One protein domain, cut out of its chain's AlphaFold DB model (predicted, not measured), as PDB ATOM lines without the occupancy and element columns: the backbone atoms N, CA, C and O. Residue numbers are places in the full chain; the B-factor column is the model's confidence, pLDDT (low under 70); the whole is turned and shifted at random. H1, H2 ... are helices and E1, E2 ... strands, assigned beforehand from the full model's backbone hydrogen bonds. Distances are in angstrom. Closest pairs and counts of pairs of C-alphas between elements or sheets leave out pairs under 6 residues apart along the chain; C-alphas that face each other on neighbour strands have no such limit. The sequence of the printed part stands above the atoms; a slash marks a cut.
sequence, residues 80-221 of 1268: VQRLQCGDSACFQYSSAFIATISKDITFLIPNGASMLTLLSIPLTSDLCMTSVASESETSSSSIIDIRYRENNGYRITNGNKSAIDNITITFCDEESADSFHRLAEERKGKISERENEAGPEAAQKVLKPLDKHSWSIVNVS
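Overview. This is residues 80 to 221 of the 1268 residues of an uncharacterized protein of Exophiala sideris (UniProt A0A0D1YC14). Two strongly twisted sheets lie partly face to face as a sandwich with crossed strands, and one long helix, H1, packs along one side, over E7 and E6 of one sheet and beside edge strand E3 of the other. On the side away from H1, E9 runs on into E10, from one sheet to the other; the later part of H1 leads past the sheets to the short H2, while the loop between E6 and E7 reaches the other end of the longest axis. The printed part has 142 residues, with eleven named strands and two named helices in the order E1 to E10, H1, H2, E11. One sheet is mixed, in the order E3, E4, E5, E11, E8, E9; the other is antiparallel, in the order E2, E1, E10, E7, E6. The class is mixed, helices and strands, and the whole is compact, with a radius of gyration of the C-alphas of 16.0 A and spans of 50 by 36 by 24 A.

Arrangement. Start at E1, residues 80 to 85, which forms a hairpin with E2, residues 89 to 91; N 91 and O 83 are 2.8 A apart. Next come E3, residues 97 to 101, E4, residues 104 to 110, and E5, residues 116 to 122, a meander, each strand the antiparallel neighbour of the one before. Look there for N 100 and O 106, 2.8 A apart, and N 107 and O 119, 2.8 A apart. E6, residues 127 to 132, and E7, residues 143 to 148, form a hairpin, with N 147 and O 128 2.8 A apart. E8, residues 153 to 157, and E9, residues 160 to 164, form another, with N 155 and O 162 2.9 A apart. E9 runs on at 77 degrees into E10, residues 166 to 171; between E10 and E7, N 144 and O 169 are 2.8 A apart, and between E10 and E1, N 84 and O 168 are 2.8 A apart. H1, residues 174 to 197, is on the sheet of E10, two layers, a helix on one face of a sheet, at a height of 10.2 A over the sheet. It lies over E7 and E6, along the strands, at 3 degrees to E7 on the local plane; its closest C-alphas to E6 are His 181 and Ser 131, 7.2 A apart. H1 is also on the sheet of E3, again two layers; the closest C-alphas of H1 and E3 are Ala 184 and Ile 101, 6.7 A apart. H2, residues 199 to 206, is on neither sheet; it is close to H1 but not clearly touching, the closest C-alphas, Glu 195 and Ala 203, being 6.4 A apart, and their lines are about perpendicular at 79 degrees. In H1 and H2 every O i to N i+4 pair is within hydrogen-bond range. E11, residues 214 to 219, pairs in a staggered way, parallel with E8, where N 156 and O 215 are 2.9 A apart, and antiparallel with E5, where N 118 and O 218 are 2.9 A apart. The two sheets form a sandwich, two sheets face to face, with the facing parts 9.2 A centre to centre and the strands at 66 degrees.

Along the chain. Find C-alpha 80 at (49.959, -28.233, 138.438), where E1 begins. E4 and E5 are the longest strands, each 19.3 A from first to last C-alpha. H1 begins at C-alpha 174, (55.474, -32.419, 130.157), and runs 34.5 A to C-alpha 197 at (22.962, -39.503, 120.873). E11 ends at C-alpha 219, (36.413, -22.111, 149.659).

Size, cuts and confidence. The C-alphas of Thr 138 and Glu 201 are the two farthest apart, 52.5 A. The printed part has no cut and no long link; E6 to E7 and H2 to E11 are short, the others tight. The mean pLDDT of the printed part is 85.3; look for values under 70 at residues 88 to 90, 136 to 140, 203 to 212, 214 and 219 to 221.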
ATOM      1  N   VAL A  80      50.003 -29.568 139.038       94.50
ATOM      2  CA  VAL A  80      49.959 -28.233 138.438       94.50
ATOM      3  C   VAL A  80      50.863 -27.301 139.238       94.50
ATOM      4  O   VAL A  80      50.736 -27.180 140.453       94.50
ATOM      5  N   GLN A  81      51.780 -26.624 138.554       93.75
ATOM      6  CA  GLN A  81      52.691 -25.648 139.146       93.75
ATOM      7  C   GLN A  81      52.046 -24.257 139.259       93.75
ATOM      8  O   GLN A  81      52.307 -23.526 140.213       93.75
ATOM      9  N   ARG A  82      51.223 -23.868 138.276       93.00
ATOM     10  CA  ARG A  82      50.649 -22.517 138.162       93.00
ATOM     11  C   ARG A  82      49.306 -22.555 137.435       93.00
ATOM     12  O   ARG A  82      49.144 -23.292 136.467       93.00
ATOM     13  N   LEU A  83      48.368 -21.719 137.876       94.69
ATOM     14  CA  LEU A  83      47.088 -21.491 137.203       94.69
ATOM     15  C   LEU A  83      46.905 -19.984 137.011       94.69
ATOM     16  O   LEU A  83      46.904 -19.221 137.974       94.69
ATOM     17  N   GLN A  84      46.751 -19.538 135.771       93.81
ATOM     18  CA  GLN A  84      46.449 -18.151 135.427       93.81
ATOM     19  C   GLN A  84      45.066 -18.076 134.778       93.81
ATOM     20  O   GLN A  84      44.673 -18.974 134.040       93.81
ATOM     21  N   CYS A  85      44.306 -17.022 135.071       92.50
ATOM     22  CA  CYS A  85      42.947 -16.868 134.578       92.50
ATOM     23  C   CYS A  85      42.705 -15.446 134.054       92.50
ATOM     24  O   CYS A  85      42.564 -14.487 134.826       92.50
ATOM     25  N   GLY A  86      42.678 -15.329 132.722       88.81
ATOM     26  CA  GLY A  86      42.790 -14.059 132.015       88.81
ATOM     27  C   GLY A  86      44.026 -13.252 132.431       88.81
ATOM     28  O   GLY A  86      44.985 -13.760 133.022       88.81
ATOM     29  N   ASP A  87      43.945 -11.946 132.199       83.94
ATOM     30  CA  ASP A  87      44.937 -10.974 132.677       83.94
ATOM     31  C   ASP A  87      44.773 -10.640 134.174       83.94
ATOM     32  O   ASP A  87      45.638 -10.018 134.784       83.94
ATOM     33  N   SER A  88      43.631 -11.011 134.773       66.62
ATOM     34  CA  SER A  88      43.130 -10.393 136.015       66.62
ATOM     35  C   SER A  88      43.457 -11.130 137.316       66.62
ATOM     36  O   SER A  88      43.331 -10.540 138.389       66.62
ATOM     37  N   ALA A  89      43.845 -12.407 137.258       65.56
ATOM     38  CA  ALA A  89      44.314 -13.145 138.429       65.56
ATOM     39  C   ALA A  89      45.250 -14.289 138.027       65.56
ATOM     40  O   ALA A  89      44.876 -15.176 137.257       65.56
ATOM     41  N   CYS A  90      46.446 -14.316 138.615       66.62
ATOM     42  CA  CYS A  90      47.308 -15.486 138.578       66.62
ATOM     43  C   CYS A  90      47.360 -16.137 139.961       66.62
ATOM     44  O   CYS A  90      47.886 -15.553 140.907       66.62
ATOM     45  N   PHE A  91      46.893 -17.378 140.053       79.38
ATOM     46  CA  PHE A  91      47.148 -18.280 141.171       79.38
ATOM     47  C   PHE A  91      48.582 -18.825 141.051       79.38
ATOM     48  O   PHE A  91      48.824 -19.992 140.740       79.38
ATOM     49  N   GLN A  92      49.554 -17.926 141.234       75.06
ATOM     50  CA  GLN A  92      50.976 -18.257 141.298       75.06
ATOM     51  C   GLN A  92      51.366 -18.577 142.739       75.06
ATOM     52  O   GLN A  92      51.994 -17.779 143.433       75.06
ATOM     53  N   TYR A  93      50.977 -19.766 143.183       76.25
ATOM     54  CA  TYR A  93      51.519 -20.351 144.399       76.25
ATOM     55  C   TYR A  93      52.991 -20.730 144.169       76.25
ATOM     56  O   TYR A  93      53.388 -21.111 143.070       76.25
ATOM     57  N   SER A  94      53.817 -20.654 145.212       74.75
ATOM     58  CA  SER A  94      55.240 -21.055 145.209       74.75
ATOM     59  C   SER A  94      55.462 -22.574 145.104       74.75
ATOM     60  O   SER A  94      56.518 -23.091 145.465       74.75
ATOM     61  N   SER A  95      54.408 -23.309 144.770       84.12
ATOM     62  CA  SER A  95      54.055 -24.543 145.459       84.12
ATOM     63  C   SER A  95      53.017 -25.284 144.622       84.12
ATOM     64  O   SER A  95      51.938 -24.744 144.378       84.12
ATOM     65  N   ALA A  96      53.353 -26.492 144.168       89.56
ATOM     66  CA  ALA A  96      52.492 -27.267 143.281       89.56
ATOM     67  C   ALA A  96      51.177 -27.683 143.960       89.56
ATOM     68  O   ALA A  96      51.114 -27.902 145.170       89.56
ATOM     69  N   PHE A  97      50.132 -27.814 143.153       93.69
ATOM     70  CA  PHE A  97      48.787 -28.184 143.570       93.69
ATOM     71  C   PHE A  97      48.164 -29.180 142.592       93.69
ATOM     72  O   PHE A  97      48.763 -29.541 141.577       93.69
ATOM     73  N   ILE A  98      46.989 -29.700 142.934       95.12
ATOM     74  CA  ILE A  98      46.415 -30.866 142.260       95.12
ATOM     75  C   ILE A  98      45.347 -30.428 141.266       95.12
ATOM     76  O   ILE A  98      44.481 -29.624 141.606       95.12
ATOM     77  N   ALA A  99      45.367 -31.024 140.075       96.12
ATOM     78  CA  ALA A  99      44.219 -31.085 139.181       96.12
ATOM     79  C   ALA A  99      43.780 -32.539 138.957       96.12
ATOM     80  O   ALA A  99      44.578 -33.470 139.033       96.12
ATOM     81  N   THR A 100      42.500 -32.719 138.655       95.19
ATOM     82  CA  THR A 100      41.867 -33.989 138.274       95.19
ATOM     83  C   THR A 100      40.884 -33.736 137.134       95.19
ATOM     84  O   THR A 100      40.371 -32.623 136.993       95.19
ATOM     85  N   ILE A 101      40.616 -34.751 136.311       94.69
ATOM     86  CA  ILE A 101      39.633 -34.673 135.222       94.69
ATOM     87  C   ILE A 101      38.619 -35.806 135.382       94.69
ATOM     88  O   ILE A 101      38.995 -36.979 135.339       94.69
ATOM     89  N   SER A 102      37.335 -35.462 135.508       91.25
ATOM     90  CA  SER A 102      36.248 -36.441 135.638       91.25
ATOM     91  C   SER A 102      35.110 -36.171 134.646       91.25
ATOM     92  O   SER A 102      35.166 -36.624 133.500       91.25
ATOM     93  N   LYS A 103      34.080 -35.435 135.066       91.38
ATOM     94  CA  LYS A 103      33.147 -34.705 134.194       91.38
ATOM     95  C   LYS A 103      33.606 -33.253 134.028       91.38
ATOM     96  O   LYS A 103      33.456 -32.677 132.959       91.38
ATOM     97  N   ASP A 104      34.183 -32.700 135.087       94.44
ATOM     98  CA  ASP A 104      34.686 -31.336 135.169       94.44
ATOM     99  C   ASP A 104      36.197 -31.405 135.482       94.44
ATOM    100  O   ASP A 104      36.677 -32.398 136.042       94.44
ATOM    101  N   ILE A 105      36.964 -30.376 135.118       95.56
ATOM    102  CA  ILE A 105      38.363 -30.225 135.534       95.56
ATOM    103  C   ILE A 105      38.357 -29.620 136.937       95.56
ATOM    104  O   ILE A 105      37.994 -28.456 137.119       95.56
ATOM    105  N   THR A 106      38.759 -30.409 137.930       95.75
ATOM    106  CA  THR A 106      38.699 -30.021 139.343       95.75
ATOM    107  C   THR A 106      40.096 -29.795 139.907       95.75
ATOM    108  O   THR A 106      40.940 -30.689 139.835       95.75
ATOM    109  N   PHE A 107      40.332 -28.622 140.494       95.44
ATOM    110  CA  PHE A 107      41.592 -28.245 141.136       95.44
ATOM    111  C   PHE A 107      41.415 -28.165 142.653       95.44
ATOM    112  O   PHE A 107      40.428 -27.610 143.142       95.44
ATOM    113  N   LEU A 108      42.404 -28.667 143.390       95.00
ATOM    114  CA  LEU A 108      42.512 -28.544 144.842       95.00
ATOM    115  C   LEU A 108      43.715 -27.657 145.156       95.00
ATOM    116  O   LEU A 108      44.858 -28.051 144.933       95.00
ATOM    117  N   ILE A 109      43.435 -26.440 145.621       94.00
ATOM    118  CA  ILE A 109      44.405 -25.351 145.754       94.00
ATOM    119  C   ILE A 109      44.697 -25.083 147.245       94.00
ATOM    120  O   ILE A 109      43.756 -24.864 148.012       94.00
ATOM    121  N   PRO A 110      45.972 -25.052 147.681       91.00
ATOM    122  CA  PRO A 110      46.350 -24.819 149.070       91.00
ATOM    123  C   PRO A 110      46.316 -23.319 149.368       91.00
ATOM    124  O   PRO A 110      47.198 -22.568 148.956       91.00
ATOM    125  N   ASN A 111      45.292 -22.847 150.080       86.06
ATOM    126  CA  ASN A 111      45.045 -21.405 150.195       86.06
ATOM    127  C   ASN A 111      45.841 -20.707 151.322       86.06
ATOM    128  O   ASN A 111      45.619 -19.533 151.605       86.06
ATOM    129  N   GLY A 112      46.731 -21.428 152.015       77.19
ATOM    130  CA  GLY A 112      47.494 -20.955 153.184       77.19
ATOM    131  C   GLY A 112      46.647 -20.760 154.452       77.19
ATOM    132  O   GLY A 112      47.054 -21.159 155.538       77.19
ATOM    133  N   ALA A 113      45.430 -20.231 154.313       70.88
ATOM    134  CA  ALA A 113      44.420 -20.121 155.359       70.88
ATOM    135  C   ALA A 113      43.782 -21.487 155.690       70.88
ATOM    136  O   ALA A 113      42.622 -21.730 155.366       70.88
ATOM    137  N   SER A 114      44.572 -22.379 156.306       81.44
ATOM    138  CA  SER A 114      44.201 -23.647 156.976       81.44
ATOM    139  C   SER A 114      43.402 -24.716 156.208       81.44
ATOM    140  O   SER A 114      43.297 -25.829 156.721       81.44
ATOM    141  N   MET A 115      42.889 -24.430 155.011       85.31
ATOM    142  CA  MET A 115      41.944 -25.258 154.251       85.31
ATOM    143  C   MET A 115      42.256 -25.259 152.748       85.31
ATOM    144  O   MET A 115      42.810 -24.296 152.199       85.31
ATOM    145  N   LEU A 116      41.850 -26.329 152.061       91.44
ATOM    146  CA  LEU A 116      41.863 -26.397 150.600       91.44
ATOM    147  C   LEU A 116      40.750 -25.535 149.969       91.44
ATOM    148  O   LEU A 116      39.627 -25.428 150.462       91.44
ATOM    149  N   THR A 117      41.056 -24.924 148.827       91.38
ATOM    150  CA  THR A 117      40.083 -24.249 147.958       91.38
ATOM    151  C   THR A 117      39.802 -25.121 146.745       91.38
ATOM    152  O   THR A 117      40.725 -25.527 146.037       91.38
ATOM    153  N   LEU A 118      38.524 -25.408 146.514       93.62
ATOM    154  CA  LEU A 118      38.055 -26.232 145.411       93.62
ATOM    155  C   LEU A 118      37.685 -25.339 144.220       93.62
ATOM    156  O   LEU A 118      36.855 -24.431 144.328       93.62
ATOM    157  N   LEU A 119      38.282 -25.628 143.070       93.62
ATOM    158  CA  LEU A 119      37.932 -25.049 141.776       93.62
ATOM    159  C   LEU A 119      37.318 -26.141 140.905       93.62
ATOM    160  O   LEU A 119      37.900 -27.214 140.808       93.62
ATOM    161  N   SER A 120      36.210 -25.865 140.221       94.12
ATOM    162  CA  SER A 120      35.691 -26.754 139.172       94.12
ATOM    163  C   SER A 120      35.389 -25.969 137.902       94.12
ATOM    164  O   SER A 120      34.616 -25.011 137.936       94.12
ATOM    165  N   ILE A 121      36.017 -26.378 136.797       94.31
ATOM    166  CA  ILE A 121      35.755 -25.907 135.435       94.31
ATOM    167  C   ILE A 121      34.968 -27.008 134.708       94.31
ATOM    168  O   ILE A 121      35.521 -28.091 134.511       94.31
ATOM    169  N   PRO A 122      33.718 -26.781 134.270       92.75
ATOM    170  CA  PRO A 122      32.982 -27.794 133.518       92.75
ATOM    171  C   PRO A 122      33.673 -28.095 132.179       92.75
ATOM    172  O   PRO A 122      34.054 -27.170 131.461       92.75
ATOM    173  N   LEU A 123      33.801 -29.377 131.810       93.56
ATOM    174  CA  LEU A 123      34.131 -29.729 130.426       93.56
ATOM    175  C   LEU A 123      32.884 -29.551 129.561       93.56
ATOM    176  O   LEU A 123      31.810 -30.057 129.890       93.56
ATOM    177  N   THR A 124      33.039 -28.860 128.437       92.31
ATOM    178  CA  THR A 124      31.963 -28.581 127.481       92.31
ATOM    179  C   THR A 124      32.457 -28.827 126.056       92.31
ATOM    180  O   THR A 124      33.657 -28.779 125.781       92.31
ATOM    181  N   SER A 125      31.546 -29.123 125.128       92.31
ATOM    182  CA  SER A 125      31.901 -29.444 123.736       92.31
ATOM    183  C   SER A 125      32.479 -28.250 122.956       92.31
ATOM    184  O   SER A 125      33.218 -28.452 121.990       92.31
ATOM    185  N   ASP A 126      32.227 -27.017 123.407       90.38
ATOM    186  CA  ASP A 126      32.794 -25.765 122.888       90.38
ATOM    187  C   ASP A 126      34.095 -25.311 123.586       90.38
ATOM    188  O   ASP A 126      34.685 -24.307 123.174       90.38
ATOM    189  N   LEU A 127      34.569 -26.043 124.603       93.38
ATOM    190  CA  LEU A 127      35.841 -25.776 125.276       93.38
ATOM    191  C   LEU A 127      37.008 -26.004 124.302       93.38
ATOM    192  O   LEU A 127      37.217 -27.117 123.809       93.38
ATOM    193  N   CYS A 128      37.792 -24.965 124.017       94.56
ATOM    194  CA  CYS A 128      38.982 -25.085 123.179       94.56
ATOM    195  C   CYS A 128      40.209 -25.270 124.070       94.56
ATOM    196  O   CYS A 128      40.522 -24.395 124.870       94.56
ATOM    197  N   MET A 129      40.902 -26.399 123.941       95.94
ATOM    198  CA  MET A 129      42.172 -26.640 124.621       95.94
ATOM    199  C   MET A 129      43.302 -26.598 123.601       95.94
ATOM    200  O   MET A 129      43.190 -27.161 122.513       95.94
ATOM    201  N   THR A 130      44.386 -25.911 123.950       95.50
ATOM    202  CA  THR A 130      45.614 -25.877 123.156       95.50
ATOM    203  C   THR A 130      46.805 -26.104 124.070       95.50
ATOM    204  O   THR A 130      47.058 -25.284 124.955       95.50
ATOM    205  N   SER A 131      47.546 -27.193 123.847       93.62
ATOM    206  CA  SER A 131      48.911 -27.308 124.367       93.62
ATOM    207  C   SER A 131      49.775 -26.229 123.707       93.62
ATOM    208  O   SER A 131      49.781 -26.083 122.483       93.62
ATOM    209  N   VAL A 132      50.449 -25.431 124.528       90.44
ATOM    210  CA  VAL A 132      51.383 -24.382 124.129       90.44
ATOM    211  C   VAL A 132      52.774 -24.900 124.459       90.44
ATOM    212  O   VAL A 132      53.239 -24.788 125.594       90.44
ATOM    213  N   ALA A 133      53.433 -25.479 123.455       80.50
ATOM    214  CA  ALA A 133      54.841 -25.837 123.550       80.50
ATOM    215  C   ALA A 133      55.646 -24.572 123.882       80.50
ATOM    216  O   ALA A 133      55.642 -23.603 123.119       80.50
ATOM    217  N   SER A 134      56.294 -24.553 125.046       75.75
ATOM    218  CA  SER A 134      57.084 -23.399 125.464       75.75
ATOM    219  C   SER A 134      58.421 -23.426 124.726       75.75
ATOM    220  O   SER A 134      59.273 -24.253 125.031       75.75
ATOM    221  N   GLU A 135      58.631 -22.492 123.795       74.06
ATOM    222  CA  GLU A 135      59.884 -22.329 123.025       74.06
ATOM    223  C   GLU A 135      61.126 -22.051 123.911       74.06
ATOM    224  O   GLU A 135      62.255 -21.958 123.433       74.06
ATOM    225  N   SER A 136      60.939 -21.917 125.227       68.06
ATOM    226  CA  SER A 136      61.994 -21.798 126.229       68.06
ATOM    227  C   SER A 136      62.705 -23.135 126.489       68.06
ATOM    228  O   SER A 136      62.359 -23.850 127.432       68.06
ATOM    229  N   GLU A 137      63.773 -23.414 125.735       65.31
ATOM    230  CA  GLU A 137      64.668 -24.586 125.879       65.31
ATOM    231  C   GLU A 137      65.123 -24.884 127.328       65.31
ATOM    232  O   GLU A 137      65.528 -25.996 127.657       65.31
ATOM    233  N   THR A 138      65.089 -23.884 128.216       62.53
ATOM    234  CA  THR A 138      65.586 -23.957 129.597       62.53
ATOM    235  C   THR A 138      64.535 -24.338 130.647       62.53
ATOM    236  O   THR A 138      64.834 -24.268 131.842       62.53
ATOM    237  N   SER A 139      63.290 -24.663 130.280       61.91
ATOM    238  CA  SER A 139      62.243 -25.034 131.251       61.91
ATOM    239  C   SER A 139      61.194 -25.971 130.647       61.91
ATOM    240  O   SER A 139      60.326 -25.533 129.899       61.91
ATOM    241  N   SER A 140      61.230 -27.247 131.046       67.88
ATOM    242  CA  SER A 140      60.316 -28.330 130.634       67.88
ATOM    243  C   SER A 140      58.908 -28.240 131.254       67.88
ATOM    244  O   SER A 140      58.276 -29.251 131.559       67.88
ATOM    245  N   SER A 141      58.434 -27.023 131.518       72.50
ATOM    246  CA  SER A 141      57.107 -26.752 132.062       72.50
ATOM    247  C   SER A 141      56.115 -26.628 130.908       72.50
ATOM    248  O   SER A 141      55.999 -25.559 130.307       72.50
ATOM    249  N   SER A 142      55.417 -27.716 130.583       91.56
ATOM    250  CA  SER A 142      54.389 -27.687 129.540       91.56
ATOM    251  C   SER A 142      53.160 -26.892 129.997       91.56
ATOM    252  O   SER A 142      52.775 -26.901 131.176       91.56
ATOM    253  N   ILE A 143      52.574 -26.147 129.059       95.00
ATOM    254  CA  ILE A 143      51.516 -25.168 129.303       95.00
ATOM    255  C   ILE A 143      50.288 -25.555 128.483       95.00
ATOM    256  O   ILE A 143      50.379 -25.741 127.277       95.00
ATOM    257  N   ILE A 144      49.118 -25.611 129.113       96.31
ATOM    258  CA  ILE A 144      47.836 -25.797 128.426       96.31
ATOM    259  C   ILE A 144      47.017 -24.527 128.589       96.31
ATOM    260  O   ILE A 144      46.713 -24.120 129.709       96.31
ATOM    261  N   ASP A 145      46.628 -23.917 127.476       96.38
ATOM    262  CA  ASP A 145      45.712 -22.782 127.465       96.38
ATOM    263  C   ASP A 145      44.301 -23.273 127.112       96.38
ATOM    264  O   ASP A 145      44.074 -23.865 126.054       96.38
ATOM    265  N   ILE A 146      43.357 -23.065 128.030       95.81
ATOM    266  CA  ILE A 146      41.941 -23.407 127.882       95.81
ATOM    267  C   ILE A 146      41.185 -22.127 127.538       95.81
ATOM    268  O   ILE A 146      41.097 -21.219 128.361       95.81
ATOM    269  N   ARG A 147      40.628 -22.043 126.331       94.62
ATOM    270  CA  ARG A 147      39.934 -20.861 125.806       94.62
ATOM    271  C   ARG A 147      38.433 -21.093 125.733       94.62
ATOM    272  O   ARG A 147      37.968 -22.070 125.143       94.62
ATOM    273  N   TYR A 148      37.674 -20.147 126.277       92.69
ATOM    274  CA  TYR A 148      36.226 -20.110 126.125       92.69
ATOM    275  C   TYR A 148      35.870 -19.382 124.839       92.69
ATOM    276  O   TYR A 148      36.186 -18.205 124.650       92.69
ATOM    277  N   ARG A 149      35.162 -20.077 123.953       90.38
ATOM    278  CA  ARG A 149      34.633 -19.475 122.736       90.38
ATOM    279  C   ARG A 149      33.656 -18.342 123.079       90.38
ATOM    280  O   ARG A 149      32.842 -18.474 123.990       90.38
ATOM    281  N   GLU A 150      33.740 -17.238 122.330       88.00
ATOM    282  CA  GLU A 150      32.798 -16.100 122.392       88.00
ATOM    283  C   GLU A 150      32.630 -15.493 123.808       88.00
ATOM    284  O   GLU A 150      31.580 -14.947 124.146       88.00
ATOM    285  N   ASN A 151      33.681 -15.587 124.637       81.56
ATOM    286  CA  ASN A 151      33.754 -15.074 126.011       81.56
ATOM    287  C   ASN A 151      32.611 -15.617 126.904       81.56
ATOM    288  O   ASN A 151      32.084 -14.932 127.788       81.56
ATOM    289  N   ASN A 152      32.189 -16.865 126.653       87.75
ATOM    290  CA  ASN A 152      31.089 -17.515 127.371       87.75
ATOM    291  C   ASN A 152      31.453 -17.972 128.797       87.75
ATOM    292  O   ASN A 152      30.548 -18.197 129.604       87.75
ATOM    293  N   GLY A 153      32.745 -18.084 129.118       88.31
ATOM    294  CA  GLY A 153      33.234 -18.444 130.448       88.31
ATOM    295  C   GLY A 153      33.134 -17.298 131.454       88.31
ATOM    296  O   GLY A 153      33.302 -16.124 131.118       88.31
ATOM    297  N   TYR A 154      32.870 -17.620 132.721       88.06
ATOM    298  CA  TYR A 154      32.985 -16.656 133.818       88.06
ATOM    299  C   TYR A 154      33.261 -17.314 135.163       88.06
ATOM    300  O   TYR A 154      32.714 -18.362 135.512       88.06
ATOM    301  N   ARG A 155      34.043 -16.590 135.961       88.44
ATOM    302  CA  ARG A 155      34.262 -16.848 137.378       88.44
ATOM    303  C   ARG A 155      33.075 -16.339 138.176       88.44
ATOM    304  O   ARG A 155      32.662 -15.191 137.991       88.44
ATOM    305  N   ILE A 156      32.588 -17.146 139.111       86.00
ATOM    306  CA  ILE A 156      31.819 -16.659 140.258       86.00
ATOM    307  C   ILE A 156      32.769 -16.603 141.459       86.00
ATOM    308  O   ILE A 156      33.223 -17.633 141.954       86.00
ATOM    309  N   THR A 157      33.064 -15.388 141.923       82.94
ATOM    310  CA  THR A 157      33.877 -15.107 143.121       82.94
ATOM    311  C   THR A 157      33.060 -14.264 144.087       82.94
ATOM    312  O   THR A 157      32.719 -13.131 143.758       82.94
ATOM    313  N   ASN A 158      32.733 -14.802 145.265       82.06
ATOM    314  CA  ASN A 158      31.915 -14.137 146.291       82.06
ATOM    315  C   ASN A 158      30.587 -13.583 145.725       82.06
ATOM    316  O   ASN A 158      30.211 -12.441 145.976       82.06
ATOM    317  N   GLY A 159      29.919 -14.371 144.875       85.75
ATOM    318  CA  GLY A 159      28.705 -13.978 144.143       85.75
ATOM    319  C   GLY A 159      28.935 -13.069 142.924       85.75
ATOM    320  O   GLY A 159      28.097 -13.044 142.023       85.75
ATOM    321  N   ASN A 160      30.076 -12.379 142.832       85.06
ATOM    322  CA  ASN A 160      30.404 -11.516 141.699       85.06
ATOM    323  C   ASN A 160      30.820 -12.342 140.475       85.06
ATOM    324  O   ASN A 160      31.717 -13.187 140.548       85.06
ATOM    325  N   LYS A 161      30.170 -12.058 139.341       90.25
ATOM    326  CA  LYS A 161      30.367 -12.716 138.045       90.25
ATOM    327  C   LYS A 161      31.329 -11.909 137.168       90.25
ATOM    328  O   LYS A 161      31.001 -10.795 136.772       90.25
ATOM    329  N   SER A 162      32.482 -12.484 136.833       87.88
ATOM    330  CA  SER A 162      33.505 -11.872 135.968       87.88
ATOM    331  C   SER A 162      33.732 -12.733 134.727       87.88
ATOM    332  O   SER A 162      34.062 -13.908 134.871       87.88
ATOM    333  N   ALA A 163      33.548 -12.172 133.526       90.50
ATOM    334  CA  ALA A 163      33.813 -12.872 132.264       90.50
ATOM    335  C   ALA A 163      35.303 -13.216 132.117       90.50
ATOM    336  O   ALA A 163      36.148 -12.453 132.586       90.50
ATOM    337  N   ILE A 164      35.594 -14.362 131.497       92.25
ATOM    338  CA  ILE A 164      36.941 -14.902 131.300       92.25
ATOM    339  C   ILE A 164      37.051 -15.571 129.937       92.25
ATOM    340  O   ILE A 164      36.218 -16.395 129.554       92.25
ATOM    341  N   ASP A 165      38.150 -15.249 129.266       92.56
ATOM    342  CA  ASP A 165      38.390 -15.617 127.877       92.56
ATOM    343  C   ASP A 165      39.337 -16.825 127.799       92.56
ATOM    344  O   ASP A 165      39.114 -17.736 127.000       92.56
ATOM    345  N   ASN A 166      40.339 -16.893 128.689       94.38
ATOM    346  CA  ASN A 166      41.239 -18.037 128.824       94.38
ATOM    347  C   ASN A 166      41.622 -18.396 130.274       94.38
ATOM    348  O   ASN A 166      41.534 -17.594 131.211       94.38
ATOM    349  N   ILE A 167      42.059 -19.643 130.447       95.19
ATOM    350  CA  ILE A 167      42.623 -20.212 131.669       95.19
ATOM    351  C   ILE A 167      43.874 -20.999 131.277       95.19
ATOM    352  O   ILE A 167      43.787 -22.033 130.621       95.19
ATOM    353  N   THR A 168      45.036 -20.507 131.693       95.75
ATOM    354  CA  THR A 168      46.342 -21.071 131.350       95.75
ATOM    355  C   THR A 168      46.880 -21.882 132.529       95.75
ATOM    356  O   THR A 168      47.027 -21.365 133.637       95.75
ATOM    357  N   ILE A 169      47.173 -23.157 132.296       96.25
ATOM    358  CA  ILE A 169      47.629 -24.134 133.289       96.25
ATOM    359  C   ILE A 169      49.082 -24.493 132.973       96.25
ATOM    360  O   ILE A 169      49.378 -24.887 131.849       96.25
ATOM    361  N   THR A 170      49.986 -24.392 133.944       95.38
ATOM    362  CA  THR A 170      51.376 -24.861 133.817       95.38
ATOM    363  C   THR A 170      51.564 -26.105 134.671       95.38
ATOM    364  O   THR A 170      51.311 -26.058 135.878       95.38
ATOM    365  N   PHE A 171      52.007 -27.205 134.072       94.75
ATOM    366  CA  PHE A 171      52.242 -28.473 134.767       94.75
ATOM    367  C   PHE A 171      53.675 -28.557 135.299       94.75
ATOM    368  O   PHE A 171      54.566 -27.844 134.836       94.75
ATOM    369  N   CYS A 172      53.893 -29.416 136.296       92.75
ATOM    370  CA  CYS A 172      55.235 -29.686 136.822       92.75
ATOM    371  C   CYS A 172      56.127 -30.445 135.823       92.75
ATOM    372  O   CYS A 172      57.350 -30.394 135.937       92.75
ATOM    373  N   ASP A 173      55.510 -31.141 134.871       92.25
ATOM    374  CA  ASP A 173      56.137 -32.049 133.922       92.25
ATOM    375  C   ASP A 173      55.329 -32.116 132.614       92.25
ATOM    376  O   ASP A 173      54.117 -31.885 132.587       92.25
ATOM    377  N   GLU A 174      56.026 -32.403 131.516       93.31
ATOM    378  CA  GLU A 174      55.474 -32.419 130.157       93.31
ATOM    379  C   GLU A 174      54.519 -33.599 129.924       93.31
ATOM    380  O   GLU A 174      53.440 -33.415 129.359       93.31
ATOM    381  N   GLU A 175      54.843 -34.783 130.459       93.19
ATOM    382  CA  GLU A 175      53.985 -35.968 130.348       93.19
ATOM    383  C   GLU A 175      52.625 -35.758 131.035       93.19
ATOM    384  O   GLU A 175      51.594 -36.125 130.466       93.19
ATOM    385  N   SER A 176      52.575 -35.118 132.213       92.75
ATOM    386  CA  SER A 176      51.306 -34.745 132.852       92.75
ATOM    387  C   SER A 176      50.462 -33.834 131.971       92.75
ATOM    388  O   SER A 176      49.250 -34.034 131.920       92.75
ATOM    389  N   ALA A 177      51.058 -32.873 131.260       95.19
ATOM    390  CA  ALA A 177      50.311 -31.982 130.377       95.19
ATOM    391  C   ALA A 177      49.728 -32.733 129.167       95.19
ATOM    392  O   ALA A 177      48.530 -32.633 128.908       95.19
ATOM    393  N   ASP A 178      50.513 -33.558 128.475       94.69
ATOM    394  CA  ASP A 178      50.011 -34.340 127.334       94.69
ATOM    395  C   ASP A 178      48.976 -35.393 127.766       94.69
ATOM    396  O   ASP A 178      47.946 -35.593 127.113       94.69
ATOM    397  N   SER A 179      49.200 -36.027 128.918       94.50
ATOM    398  CA  SER A 179      48.268 -36.960 129.560       94.50
ATOM    399  C   SER A 179      46.956 -36.267 129.963       94.50
ATOM    400  O   SER A 179      45.881 -36.833 129.744       94.50
ATOM    401  N   PHE A 180      47.021 -35.031 130.475       95.88
ATOM    402  CA  PHE A 180      45.872 -34.184 130.817       95.88
ATOM    403  C   PHE A 180      45.114 -33.739 129.565       95.88
ATOM    404  O   PHE A 180      43.898 -33.903 129.497       95.88
ATOM    405  N   HIS A 181      45.819 -33.230 128.551       96.00
ATOM    406  CA  HIS A 181      45.246 -32.782 127.282       96.00
ATOM    407  C   HIS A 181      44.497 -33.924 126.583       96.00
ATOM    408  O   HIS A 181      43.332 -33.776 126.213       96.00
ATOM    409  N   ARG A 182      45.132 -35.100 126.478       95.88
ATOM    410  CA  ARG A 182      44.516 -36.313 125.923       95.88
ATOM    411  C   ARG A 182      43.276 -36.737 126.713       95.88
ATOM    412  O   ARG A 182      42.254 -37.023 126.099       95.88
ATOM    413  N   LEU A 183      43.347 -36.771 128.048       95.38
ATOM    414  CA  LEU A 183      42.212 -37.177 128.885       95.38
ATOM    415  C   LEU A 183      41.049 -36.171 128.809       95.38
ATOM    416  O   LEU A 183      39.889 -36.577 128.785       95.38
ATOM    417  N   ALA A 184      41.336 -34.872 128.738       95.62
ATOM    418  CA  ALA A 184      40.314 -33.839 128.625       95.62
ATOM    419  C   ALA A 184      39.598 -33.883 127.264       95.62
ATOM    420  O   ALA A 184      38.367 -33.872 127.235       95.62
ATOM    421  N   GLU A 185      40.329 -34.021 126.150       95.75
ATOM    422  CA  GLU A 185      39.719 -34.197 124.823       95.75
ATOM    423  C   GLU A 185      38.974 -35.541 124.695       95.75
ATOM    424  O   GLU A 185      37.901 -35.585 124.098       95.75
ATOM    425  N   GLU A 186      39.444 -36.624 125.328       95.25
ATOM    426  CA  GLU A 186      38.702 -37.896 125.409       95.25
ATOM    427  C   GLU A 186      37.359 -37.728 126.148       95.25
ATOM    428  O   GLU A 186      36.312 -38.189 125.682       95.25
ATOM    429  N   ARG A 187      37.360 -37.031 127.293       94.38
ATOM    430  CA  ARG A 187      36.143 -36.757 128.075       94.38
ATOM    431  C   ARG A 187      35.198 -35.800 127.343       94.38
ATOM    432  O   ARG A 187      33.993 -36.043 127.334       94.38
ATOM    433  N   LYS A 188      35.726 -34.778 126.668       94.31
ATOM    434  CA  LYS A 188      34.977 -33.858 125.794       94.31
ATOM    435  C   LYS A 188      34.369 -34.577 124.584       94.31
ATOM    436  O   LYS A 188      33.210 -34.326 124.257       94.31
ATOM    437  N   GLY A 189      35.091 -35.525 123.982       95.00
ATOM    438  CA  GLY A 189      34.571 -36.433 122.959       95.00
ATOM    439  C   GLY A 189      33.352 -37.208 123.462       95.00
ATOM    440  O   GLY A 189      32.278 -37.098 122.879       95.00
ATOM    441  N   LYS A 190      33.475 -37.868 124.620       93.69
ATOM    442  CA  LYS A 190      32.377 -38.609 125.277       93.69
ATOM    443  C   LYS A 190      31.181 -37.733 125.685       93.69
ATOM    444  O   LYS A 190      30.063 -38.235 125.789       93.69
ATOM    445  N   ILE A 191      31.388 -36.438 125.934       93.19
ATOM    446  CA  ILE A 191      30.302 -35.465 126.151       93.19
ATOM    447  C   ILE A 191      29.600 -35.158 124.822       93.19
ATOM    448  O   ILE A 191      28.382 -35.293 124.743       93.19
ATOM    449  N   SER A 192      30.358 -34.843 123.769       93.50
ATOM    450  CA  SER A 192      29.822 -34.587 122.426       93.50
ATOM    451  C   SER A 192      29.070 -35.797 121.854       93.50
ATOM    452  O   SER A 192      27.990 -35.645 121.287       93.50
ATOM    453  N   GLU A 193      29.569 -37.021 122.050       94.31
ATOM    454  CA  GLU A 193      28.870 -38.256 121.663       94.31
ATOM    455  C   GLU A 193      27.476 -38.329 122.303       94.31
ATOM    456  O   GLU A 193      26.488 -38.489 121.589       94.31
ATOM    457  N   ARG A 194      27.364 -38.081 123.615       92.31
ATOM    458  CA  ARG A 194      26.078 -38.058 124.340       92.31
ATOM    459  C   ARG A 194      25.148 -36.925 123.894       92.31
ATOM    460  O   ARG A 194      23.935 -37.118 123.838       92.31
ATOM    461  N   GLU A 195      25.694 -35.754 123.564       91.44
ATOM    462  CA  GLU A 195      24.926 -34.629 123.006       91.44
ATOM    463  C   GLU A 195      24.342 -34.965 121.621       91.44
ATOM    464  O   GLU A 195      23.213 -34.577 121.318       91.44
ATOM    465  N   ASN A 196      25.068 -35.742 120.809       92.38
ATOM    466  CA  ASN A 196      24.593 -36.242 119.519       92.38
ATOM    467  C   ASN A 196      23.593 -37.409 119.670       92.38
ATOM    468  O   ASN A 196      22.565 -37.420 118.990       92.38
ATOM    469  N   GLU A 197      23.847 -38.360 120.578       94.75
ATOM    470  CA  GLU A 197      22.962 -39.503 120.873       94.75
ATOM    471  C   GLU A 197      21.588 -39.083 121.406       94.75
ATOM    472  O   GLU A 197      20.588 -39.740 121.112       94.75
ATOM    473  N   ALA A 198      21.504 -37.964 122.134       92.06
ATOM    474  CA  ALA A 198      20.232 -37.401 122.592       92.06
ATOM    475  C   ALA A 198      19.264 -37.076 121.431       92.06
ATOM    476  O   ALA A 198      18.048 -37.019 121.628       92.06
ATOM    477  N   GLY A 199      19.783 -36.879 120.214       89.25
ATOM    478  CA  GLY A 199      19.006 -36.530 119.030       89.25
ATOM    479  C   GLY A 199      18.538 -35.066 119.034       89.25
ATOM    480  O   GLY A 199      18.360 -34.456 120.090       89.25
ATOM    481  N   PRO A 200      18.298 -34.462 117.856       81.19
ATOM    482  CA  PRO A 200      18.167 -33.008 117.721       81.19
ATOM    483  C   PRO A 200      17.004 -32.397 118.517       81.19
ATOM    484  O   PRO A 200      17.094 -31.243 118.933       81.19
ATOM    485  N   GLU A 201      15.925 -33.144 118.770       80.44
ATOM    486  CA  GLU A 201      14.771 -32.632 119.520       80.44
ATOM    487  C   GLU A 201      14.972 -32.672 121.044       80.44
ATOM    488  O   GLU A 201      14.515 -31.763 121.740       80.44
ATOM    489  N   ALA A 202      15.673 -33.675 121.590       72.81
ATOM    490  CA  ALA A 202      16.049 -33.654 123.005       72.81
ATOM    491  C   ALA A 202      17.237 -32.711 123.226       72.81
ATOM    492  O   ALA A 202      17.205 -31.933 124.175       72.81
ATOM    493  N   ALA A 203      18.201 -32.679 122.299       62.44
ATOM    494  CA  ALA A 203      19.270 -31.688 122.277       62.44
ATOM    495  C   ALA A 203      18.700 -30.262 122.325       62.44
ATOM    496  O   ALA A 203      19.089 -29.510 123.202       62.44
ATOM    497  N   GLN A 204      17.693 -29.896 121.517       59.09
ATOM    498  CA  GLN A 204      17.044 -28.572 121.616       59.09
ATOM    499  C   GLN A 204      16.236 -28.334 122.909       59.09
ATOM    500  O   GLN A 204      15.998 -27.182 123.270       59.09
ATOM    501  N   LYS A 205      15.802 -29.381 123.624       66.75
ATOM    502  CA  LYS A 205      15.103 -29.252 124.922       66.75
ATOM    503  C   LYS A 205      16.070 -29.170 126.111       66.75
ATOM    504  O   LYS A 205      15.716 -28.578 127.131       66.75
ATOM    505  N   VAL A 206      17.272 -29.733 125.968       55.97
ATOM    506  CA  VAL A 206      18.410 -29.592 126.892       55.97
ATOM    507  C   VAL A 206      19.112 -28.248 126.663       55.97
ATOM    508  O   VAL A 206      19.317 -27.499 127.615       55.97
ATOM    509  N   LEU A 207      19.359 -27.887 125.400       48.69
ATOM    510  CA  LEU A 207      19.867 -26.594 124.925       48.69
ATOM    511  C   LEU A 207      18.786 -25.499 124.988       48.69
ATOM    512  O   LEU A 207      18.441 -24.846 124.000       48.69
ATOM    513  N   LYS A 208      18.317 -25.225 126.209       55.25
ATOM    514  CA  LYS A 208      17.942 -23.854 126.583       55.25
ATOM    515  C   LYS A 208      19.128 -22.923 126.270       55.25
ATOM    516  O   LYS A 208      20.261 -23.402 126.284       55.25
ATOM    517  N   PRO A 209      18.889 -21.636 125.936       48.12
ATOM    518  CA  PRO A 209      19.923 -20.735 125.414       48.12
ATOM    519  C   PRO A 209      21.161 -20.780 126.304       48.12
ATOM    520  O   PRO A 209      21.058 -20.388 127.462       48.12
ATOM    521  N   LEU A 210      22.255 -21.317 125.739       48.94
ATOM    522  CA  LEU A 210      23.331 -22.006 126.459       48.94
ATOM    523  C   LEU A 210      23.626 -21.319 127.795       48.94
ATOM    524  O   LEU A 210      24.135 -20.193 127.805       48.94
ATOM    525  N   ASP A 211      23.237 -21.966 128.902       56.94
ATOM    526  CA  ASP A 211      23.456 -21.429 130.243       56.94
ATOM    527  C   ASP A 211      24.963 -21.262 130.406       56.94
ATOM    528  O   ASP A 211      25.700 -22.240 130.518       56.94
ATOM    529  N   LYS A 212      25.406 -20.004 130.292       68.00
ATOM    530  CA  LYS A 212      26.811 -19.654 130.081       68.00
ATOM    531  C   LYS A 212      27.689 -20.381 131.105       68.00
ATOM    532  O   LYS A 212      27.309 -20.457 132.278       68.00
ATOM    533  N   HIS A 213      28.894 -20.777 130.705       71.25
ATOM    534  CA  HIS A 213      29.774 -21.642 131.495       71.25
ATOM    535  C   HIS A 213      30.275 -20.970 132.777       71.25
ATOM    536  O   HIS A 213      31.259 -20.225 132.783       71.25
ATOM    537  N   SER A 214      29.578 -21.239 133.882       69.31
ATOM    538  CA  SER A 214      30.024 -20.887 135.226       69.31
ATOM    539  C   SER A 214      31.132 -21.822 135.673       69.31
ATOM    540  O   SER A 214      30.933 -23.036 135.690       69.31
ATOM    541  N   TRP A 215      32.215 -21.252 136.184       77.62
ATOM    542  CA  TRP A 215      33.072 -21.941 137.138       77.62
ATOM    543  C   TRP A 215      33.024 -21.208 138.485       77.62
ATOM    544  O   TRP A 215      33.000 -19.973 138.552       77.62
ATOM    545  N   SER A 216      32.940 -21.970 139.574       72.25
ATOM    546  CA  SER A 216      32.802 -21.447 140.936       72.25
ATOM    547  C   SER A 216      34.057 -21.708 141.752       72.25
ATOM    548  O   SER A 216      34.572 -22.826 141.755       72.25
ATOM    549  N   ILE A 217      34.501 -20.693 142.494       75.94
ATOM    550  CA  ILE A 217      35.463 -20.895 143.581       75.94
ATOM    551  C   ILE A 217      34.676 -21.290 144.825       75.94
ATOM    552  O   ILE A 217      33.852 -20.513 145.307       75.94
ATOM    553  N   VAL A 218      34.922 -22.497 145.332       73.38
ATOM    554  CA  VAL A 218      34.359 -22.980 146.593       73.38
ATOM    555  C   VAL A 218      35.494 -23.049 147.608       73.38
ATOM    556  O   VAL A 218      36.278 -23.996 147.632       73.38
ATOM    557  N   ASN A 219      35.588 -22.027 148.458       65.00
ATOM    558  CA  ASN A 219      36.413 -22.111 149.659       65.00
ATOM    559  C   ASN A 219      35.796 -23.185 150.563       65.00
ATOM    560  O   ASN A 219      34.661 -23.022 151.013       65.00
ATOM    561  N   VAL A 220      36.517 -24.277 150.835       61.84
ATOM    562  CA  VAL A 220      36.051 -25.341 151.740       61.84
ATOM    563  C   VAL A 220      36.377 -24.940 153.182       61.84
ATOM    564  O   VAL A 220      37.102 -25.617 153.902       61.84
ATOM    565  N   SER A 221      35.885 -23.768 153.585       49.38
ATOM    566  CA  SER A 221      36.146 -23.171 154.892       49.38
ATOM    567  C   SER A 221      34.958 -23.368 155.823       49.38
ATOM    568  O   SER A 221      33.915 -22.732 155.653       49.38
TER     569      SER A 221